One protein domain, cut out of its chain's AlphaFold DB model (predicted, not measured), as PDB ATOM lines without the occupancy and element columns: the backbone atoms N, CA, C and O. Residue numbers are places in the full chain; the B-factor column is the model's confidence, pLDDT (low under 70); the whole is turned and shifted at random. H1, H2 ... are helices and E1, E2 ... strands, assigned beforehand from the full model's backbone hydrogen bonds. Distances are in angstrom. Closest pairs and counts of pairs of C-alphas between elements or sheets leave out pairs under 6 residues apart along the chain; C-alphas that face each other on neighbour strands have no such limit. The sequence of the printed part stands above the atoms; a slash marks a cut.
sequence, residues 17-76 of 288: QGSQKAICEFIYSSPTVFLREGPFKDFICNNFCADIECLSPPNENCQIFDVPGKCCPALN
ATOM      1  N   GLN A  17     269.531 326.338 238.229       45.78
ATOM      2  CA  GLN A  17     270.804 325.596 238.139       45.78
ATOM      3  C   GLN A  17     272.028 326.386 238.679       45.78
ATOM      4  O   GLN A  17     273.104 325.830 238.842       45.78
ATOM      5  N   GLY A  18     271.880 327.678 238.998       47.84
ATOM      6  CA  GLY A  18     272.880 328.516 239.659       47.84
ATOM      7  C   GLY A  18     272.956 328.356 241.184       47.84
ATOM      8  O   GLY A  18     273.932 328.796 241.777       47.84
ATOM      9  N   SER A  19     271.972 327.718 241.831       56.53
ATOM     10  CA  SER A  19     271.968 327.510 243.292       56.53
ATOM     11  C   SER A  19     272.782 326.291 243.743       56.53
ATOM     12  O   SER A  19     273.449 326.371 244.768       56.53
ATOM     13  N   GLN A  20     272.805 325.198 242.970       61.94
ATOM     14  CA  GLN A  20     273.615 324.006 243.277       61.94
ATOM     15  C   GLN A  20     275.116 324.327 243.283       61.94
ATOM     16  O   GLN A  20     275.809 324.023 244.252       61.94
ATOM     17  N   LYS A  21     275.590 325.048 242.257       62.31
ATOM     18  CA  LYS A  21     276.983 325.506 242.169       62.31
ATOM     19  C   LYS A  21     277.365 326.428 243.335       62.31
ATOM     20  O   LYS A  21     278.411 326.235 243.940       62.31
ATOM     21  N   ALA A  22     276.482 327.358 243.710       63.78
ATOM     22  CA  ALA A  22     276.705 328.274 244.830       63.78
ATOM     23  C   ALA A  22     276.743 327.566 246.200       63.78
ATOM     24  O   ALA A  22     277.538 327.936 247.061       63.78
ATOM     25  N   ILE A  23     275.913 326.535 246.407       68.69
ATOM     26  CA  ILE A  23     275.931 325.713 247.629       68.69
ATOM     27  C   ILE A  23     277.260 324.959 247.741       68.69
ATOM     28  O   ILE A  23     277.852 324.926 248.818       68.69
ATOM     29  N   CYS A  24     277.760 324.402 246.638       66.88
ATOM     30  CA  CYS A  24     279.044 323.712 246.647       66.88
ATOM     31  C   CYS A  24     280.231 324.656 246.795       66.88
ATOM     32  O   CYS A  24     281.091 324.375 247.619       66.88
ATOM     33  N   GLU A  25     280.262 325.791 246.091       64.69
ATOM     34  CA  GLU A  25     281.308 326.810 246.262       64.69
ATOM     35  C   GLU A  25     281.368 327.309 247.716       64.69
ATOM     36  O   GLU A  25     282.453 327.388 248.284       64.69
ATOM     37  N   PHE A  26     280.217 327.532 248.364       65.62
ATOM     38  CA  PHE A  26     280.143 327.938 249.773       65.62
ATOM     39  C   PHE A  26     280.675 326.872 250.748       65.62
ATOM     40  O   PHE A  26     281.391 327.205 251.692       65.62
ATOM     41  N   ILE A  27     280.355 325.590 250.531       63.62
ATOM     42  CA  ILE A  27     280.882 324.476 251.345       63.62
ATOM     43  C   ILE A  27     282.384 324.270 251.078       63.62
ATOM     44  O   ILE A  27     283.138 323.931 251.989       63.62
ATOM     45  N   TYR A  28     282.844 324.505 249.847       60.25
ATOM     46  CA  TYR A  28     284.237 324.313 249.448       60.25
ATOM     47  C   TYR A  28     285.159 325.426 249.972       60.25
ATOM     48  O   TYR A  28     286.255 325.121 250.447       60.25
ATOM     49  N   SER A  29     284.709 326.689 249.932       54.19
ATOM     50  CA  SER A  29     285.505 327.878 250.278       54.19
ATOM     51  C   SER A  29     285.375 328.337 251.733       54.19
ATOM     52  O   SER A  29     286.123 329.218 252.155       54.19
ATOM     53  N   SER A  30     284.414 327.811 252.501       51.78
ATOM     54  CA  SER A  30     284.213 328.225 253.892       51.78
ATOM     55  C   SER A  30     285.085 327.408 254.854       51.78
ATOM     56  O   SER A  30     284.850 326.210 255.016       51.78
ATOM     57  N   PRO A  31     286.030 328.032 255.585       50.72
ATOM     58  CA  PRO A  31     286.854 327.338 256.580       50.72
ATOM     59  C   PRO A  31     286.068 326.907 257.833       50.72
ATOM     60  O   PRO A  31     286.612 326.238 258.703       50.72
ATOM     61  N   THR A  32     284.792 327.295 257.950       44.62
ATOM     62  CA  THR A  32     283.939 327.008 259.120       44.62
ATOM     63  C   THR A  32     282.917 325.895 258.879       44.62
ATOM     64  O   THR A  32     282.241 325.471 259.818       44.62
ATOM     65  N   VAL A  33     282.793 325.403 257.642       55.69
ATOM     66  CA  VAL A  33     281.808 324.383 257.263       55.69
ATOM     67  C   VAL A  33     282.529 323.062 257.015       55.69
ATOM     68  O   VAL A  33     283.005 322.792 255.919       55.69
ATOM     69  N   PHE A  34     282.590 322.223 258.048       56.44
ATOM     70  CA  PHE A  34     283.062 320.843 257.933       56.44
ATOM     71  C   PHE A  34     281.863 319.913 257.747       56.44
ATOM     72  O   PHE A  34     280.985 319.841 258.614       56.44
ATOM     73  N   LEU A  35     281.809 319.192 256.623       64.56
ATOM     74  CA  LEU A  35     280.836 318.114 256.470       64.56
ATOM     75  C   LEU A  35     281.208 316.999 257.448       64.56
ATOM     76  O   LEU A  35     282.332 316.503 257.455       64.56
ATOM     77  N   ARG A  36     280.256 316.601 258.291       62.19
ATOM     78  CA  ARG A  36     280.442 315.448 259.170       62.19
ATOM     79  C   ARG A  36     280.532 314.188 258.307       62.19
ATOM     80  O   ARG A  36     279.658 313.973 257.469       62.19
ATOM     81  N   GLU A  37     281.561 313.374 258.535       65.25
ATOM     82  CA  GLU A  37     281.730 312.062 257.899       65.25
ATOM     83  C   GLU A  37     280.445 311.217 258.020       65.25
ATOM     84  O   GLU A  37     279.772 311.227 259.060       65.25
ATOM     85  N   GLY A  38     280.088 310.511 256.943       68.25
ATOM     86  CA  GLY A  38     278.894 309.667 256.858       68.25
ATOM     87  C   GLY A  38     277.868 310.112 255.802       68.25
ATOM     88  O   GLY A  38     278.151 310.974 254.972       68.25
ATOM     89  N   PRO A  39     276.632 309.576 255.842       72.25
ATOM     90  CA  PRO A  39     275.679 309.626 254.722       72.25
ATOM     91  C   PRO A  39     275.234 311.042 254.329       72.25
ATOM     92  O   PRO A  39     274.705 311.257 253.240       72.25
ATOM     93  N   PHE A  40     275.432 312.022 255.212       73.38
ATOM     94  CA  PHE A  40     275.155 313.425 254.923       73.38
ATOM     95  C   PHE A  40     276.201 314.049 253.984       73.38
ATOM     96  O   PHE A  40     275.823 314.812 253.096       73.38
ATOM     97  N   LYS A  41     277.488 313.690 254.132       74.75
ATOM     98  CA  LYS A  41     278.568 314.068 253.202       74.75
ATOM     99  C   LYS A  41     278.258 313.522 251.812       74.75
ATOM    100  O   LYS A  41     278.186 314.296 250.863       74.75
ATOM    101  N   ASP A  42     277.953 312.231 251.720       73.19
ATOM    102  CA  ASP A  42     277.643 311.562 250.451       73.19
ATOM    103  C   ASP A  42     276.411 312.165 249.775       73.19
ATOM    104  O   ASP A  42     276.398 312.370 248.564       73.19
ATOM    105  N   PHE A  43     275.372 312.504 250.546       77.44
ATOM    106  CA  PHE A  43     274.182 313.163 250.014       77.44
ATOM    107  C   PHE A  43     274.509 314.526 249.388       77.44
ATOM    108  O   PHE A  43     274.059 314.798 248.273       77.44
ATOM    109  N   ILE A  44     275.304 315.356 250.074       75.31
ATOM    110  CA  ILE A  44     275.752 316.665 249.577       75.31
ATOM    111  C   ILE A  44     276.619 316.485 248.322       75.31
ATOM    112  O   ILE A  44     276.318 317.073 247.282       75.31
ATOM    113  N   CYS A  45     277.651 315.640 248.388       75.44
ATOM    114  CA  CYS A  45     278.586 315.448 247.282       75.44
ATOM    115  C   CYS A  45     277.891 314.869 246.038       75.44
ATOM    116  O   CYS A  45     278.098 315.381 244.944       75.44
ATOM    117  N   ASN A  46     276.988 313.896 246.202       77.44
ATOM    118  CA  ASN A  46     276.319 313.219 245.085       77.44
ATOM    119  C   ASN A  46     275.103 313.964 244.509       77.44
ATOM    120  O   ASN A  46     274.720 313.682 243.379       77.44
ATOM    121  N   ASN A  47     274.445 314.861 245.256       75.56
ATOM    122  CA  ASN A  47     273.238 315.559 244.764       75.56
ATOM    123  C   ASN A  47     273.450 317.050 244.490       75.56
ATOM    124  O   ASN A  47     272.689 317.644 243.724       75.56
ATOM    125  N   PHE A  48     274.442 317.669 245.129       73.19
ATOM    126  CA  PHE A  48     274.706 319.100 244.984       73.19
ATOM    127  C   PHE A  48     276.033 319.355 244.276       73.19
ATOM    128  O   PHE A  48     276.085 320.263 243.452       73.19
ATOM    129  N   CYS A  49     277.066 318.549 244.549       71.06
ATOM    130  CA  CYS A  49     278.414 318.745 244.002       71.06
ATOM    131  C   CYS A  49     278.807 317.727 242.927       71.06
ATOM    132  O   CYS A  49     279.980 317.642 242.581       71.06
ATOM    133  N   ALA A  50     277.842 316.985 242.380       69.75
ATOM    134  CA  ALA A  50     278.093 315.939 241.387       69.75
ATOM    135  C   ALA A  50     278.684 316.467 240.070       69.75
ATOM    136  O   ALA A  50     279.387 315.733 239.387       69.75
ATOM    137  N   ASP A  51     278.426 317.737 239.742       68.94
ATOM    138  CA  ASP A  51     278.977 318.406 238.558       68.94
ATOM    139  C   ASP A  51     280.370 319.028 238.815       68.94
ATOM    140  O   ASP A  51     280.919 319.692 237.936       68.94
ATOM    141  N   ILE A  52     280.944 318.869 240.018       71.69
ATOM    142  CA  ILE A  52     282.329 319.273 240.289       71.69
ATOM    143  C   ILE A  52     283.262 318.202 239.734       71.69
ATOM    144  O   ILE A  52     283.340 317.089 240.249       71.69
ATOM    145  N   GLU A  53     284.021 318.574 238.710       73.38
ATOM    146  CA  GLU A  53     285.154 317.781 238.253       73.38
ATOM    147  C   GLU A  53     286.297 317.919 239.265       73.38
ATOM    148  O   GLU A  53     286.912 318.980 239.400       73.38
ATOM    149  N   CYS A  54     286.568 316.847 240.012       81.81
ATOM    150  CA  CYS A  54     287.750 316.792 240.859       81.81
ATOM    151  C   CYS A  54     289.015 316.728 239.996       81.81
ATOM    152  O   CYS A  54     289.039 316.099 238.934       81.81
ATOM    153  N   LEU A  55     290.082 317.360 240.483       80.25
ATOM    154  CA  LEU A  55     291.392 317.284 239.853       80.25
ATOM    155  C   LEU A  55     291.848 315.822 239.826       80.25
ATOM    156  O   LEU A  55     291.914 315.160 240.859       80.25
ATOM    157  N   SER A  56     292.134 315.322 238.629       82.06
ATOM    158  CA  SER A  56     292.796 314.030 238.464       82.06
ATOM    159  C   SER A  56     294.295 314.195 238.723       82.06
ATOM    160  O   SER A  56     294.834 315.264 238.413       82.06
ATOM    161  N   PRO A  57     294.980 313.174 239.267       82.25
ATOM    162  CA  PRO A  57     296.422 313.231 239.461       82.25
ATOM    163  C   PRO A  57     297.122 313.524 238.121       82.25
ATOM    164  O   PRO A  57     296.856 312.831 237.134       82.25
ATOM    165  N   PRO A  58     297.985 314.553 238.049       80.75
ATOM    166  CA  PRO A  58     298.660 314.935 236.809       80.75
ATOM    167  C   PRO A  58     299.658 313.879 236.312       80.75
ATOM    168  O   PRO A  58     299.944 313.831 235.116       80.75
ATOM    169  N   ASN A  59     300.182 313.034 237.201       81.94
ATOM    170  CA  ASN A  59     301.081 311.925 236.893       81.94
ATOM    171  C   ASN A  59     301.009 310.849 237.999       81.94
ATOM    172  O   ASN A  59     300.273 310.993 238.975       81.94
ATOM    173  N   GLU A  60     301.763 309.759 237.834       83.31
ATOM    174  CA  GLU A  60     301.810 308.638 238.786       83.31
ATOM    175  C   GLU A  60     302.517 308.963 240.113       83.31
ATOM    176  O   GLU A  60     302.347 308.229 241.083       83.31
ATOM    177  N   ASN A  61     303.231 310.090 240.192       81.44
ATOM    178  CA  ASN A  61     303.928 310.545 241.396       81.44
ATOM    179  C   ASN A  61     303.007 311.311 242.367       81.44
ATOM    180  O   ASN A  61     303.473 311.878 243.354       81.44
ATOM    181  N   CYS A  62     301.702 311.352 242.089       84.12
ATOM    182  CA  CYS A  62     300.695 312.002 242.916       84.12
ATOM    183  C   CYS A  62     299.859 310.986 243.686       84.12
ATOM    184  O   CYS A  62     299.062 310.241 243.111       84.12
ATOM    185  N   GLN A  63     299.990 311.014 245.006       86.12
ATOM    186  CA  GLN A  63     299.160 310.242 245.913       86.12
ATOM    187  C   GLN A  63     297.822 310.947 246.131       86.12
ATOM    188  O   GLN A  63     297.757 312.154 246.351       86.12
ATOM    189  N   ILE A  64     296.734 310.189 246.070       84.88
ATOM    190  CA  ILE A  64     295.386 310.687 246.346       84.88
ATOM    191  C   ILE A  64     295.083 310.395 247.812       84.88
ATOM    192  O   ILE A  64     295.205 309.247 248.239       84.88
ATOM    193  N   PHE A  65     294.647 311.398 248.569       85.19
ATOM    194  CA  PHE A  65     294.208 311.197 249.946       85.19
ATOM    195  C   PHE A  65     292.877 311.889 250.225       85.19
ATOM    196  O   PHE A  65     292.614 313.021 249.806       85.19
ATOM    197  N   ASP A  66     292.011 311.186 250.949       82.25
ATOM    198  CA  ASP A  66     290.699 311.694 251.315       82.25
ATOM    199  C   ASP A  66     290.826 312.708 252.452       82.25
ATOM    200  O   ASP A  66     291.253 312.384 253.561       82.25
ATOM    201  N   VAL A  67     290.411 313.948 252.192       81.38
ATOM    202  CA  VAL A  67     290.347 314.981 253.229       81.38
ATOM    203  C   VAL A  67     288.994 314.886 253.940       81.38
ATOM    204  O   VAL A  67     287.949 314.998 253.281       81.38
ATOM    205  N   PRO A  68     288.964 314.715 255.277       77.38
ATOM    206  CA  PRO A  68     287.718 314.622 256.023       77.38
ATOM    207  C   PRO A  68     286.788 315.806 255.746       77.38
ATOM    208  O   PRO A  68     287.180 316.972 255.815       77.38
ATOM    209  N   GLY A  69     285.533 315.503 255.414       72.06
ATOM    210  CA  GLY A  69     284.517 316.518 255.131       72.06
ATOM    211  C   GLY A  69     284.665 317.298 253.811       72.06
ATOM    212  O   GLY A  69     283.901 318.240 253.596       72.06
ATOM    213  N   LYS A  70     285.584 316.918 252.912       76.12
ATOM    214  CA  LYS A  70     285.662 317.433 251.531       76.12
ATOM    215  C   LYS A  70     285.074 316.426 250.533       76.12
ATOM    216  O   LYS A  70     285.100 315.222 250.776       76.12
ATOM    217  N   CYS A  71     284.510 316.925 249.427       79.38
ATOM    218  CA  CYS A  71     283.959 316.081 248.354       79.38
ATOM    219  C   CYS A  71     285.015 315.619 247.343       79.38
ATOM    220  O   CYS A  71     284.858 314.547 246.772       79.38
ATOM    221  N   CYS A  72     286.066 316.415 247.123       81.81
ATOM    222  CA  CYS A  72     287.204 316.004 246.308       81.81
ATOM    223  C   CYS A  72     288.358 315.573 247.212       81.81
ATOM    224  O   CYS A  72     288.579 316.227 248.240       81.81
ATOM    225  N   PRO A  73     289.094 314.520 246.826       81.50
ATOM    226  CA  PRO A  73     290.332 314.174 247.496       81.50
ATOM    227  C   PRO A  73     291.377 315.264 247.245       81.50
ATOM    228  O   PRO A  73     291.299 316.012 246.265       81.50
ATOM    229  N   ALA A  74     292.349 315.356 248.142       83.88
ATOM    230  CA  ALA A  74     293.544 316.141 247.901       83.88
ATOM    231  C   ALA A  74     294.594 315.272 247.204       83.88
ATOM    232  O   ALA A  74     294.575 314.040 247.281       83.88
ATOM    233  N   LEU A  75     295.484 315.942 246.484       84.00
ATOM    234  CA  LEU A  75     296.625 315.320 245.835       84.00
ATOM    235  C   LEU A  75     297.862 315.693 246.631       84.00
ATOM    236  O   LEU A  75     297.994 316.853 247.017       84.00
ATOM    237  N   ASN A  76     298.720 314.708 246.864       84.94
ATOM    238  CA  ASN A  76     300.048 314.906 247.395       84.94
ATOM    239  C   ASN A  76     301.075 314.458 246.364       84.94
ATOM    240  O   ASN A  76     301.197 313.261 246.101       84.94
TER     241      ASN A  76
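What this domain is: This is residues 17 to 76 of the 288 residues of the protein "CLUMA_CG017976, isoform A" of Clunio marinus (UniProt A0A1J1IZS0). A small two-stranded hairpin, E1 and E2, makes one end of the domain, and two short helices, H1 and H2, make the other; residues 48 to 61 run between the ends, and the loop of residues 66 to 73 reaches back from the hairpin toward H2. The 60 printed residues run H1, H2, E1, E2; the sheet is antiparallel and the class is mixed, with under half of the residues in named elements. The whole is only just compact, close to loose, with a radius of gyration of the C-alphas of 12.2 A and spans of 36 by 24 by 21 A.

Where its parts are: E1 is residues 62 to 65, 9.6 A, and E2 is residues 74 to 76, 6.6 A, ending at C-alpha 76 (300.048, 314.906, 247.395). H1, residues 18 to 29, spans 16.5 A from C-alpha 18 (272.880, 328.516, 239.659). H2, residues 39 to 47, spans 11.8 A.

How they stand to each other: E1 and E2 are antiparallel at 139 degrees, with N 63 and O 76 2.8 A apart, within hydrogen-bond range. H1 and H2 are near each other, with 6 pairs of C-alphas within 10 A. H1 is apart from both strands. Every O i to N i+4 pair is within range in H2, and 7 of 8 in H1.

The domain as a whole: The C-alphas farthest apart, those of Gln 17 and Asn 61, are 36.5 A apart. The printed part has no cut; the link from H2 to E1 is long. Residues 17 to 38 and 50 to 51 have pLDDT under 70.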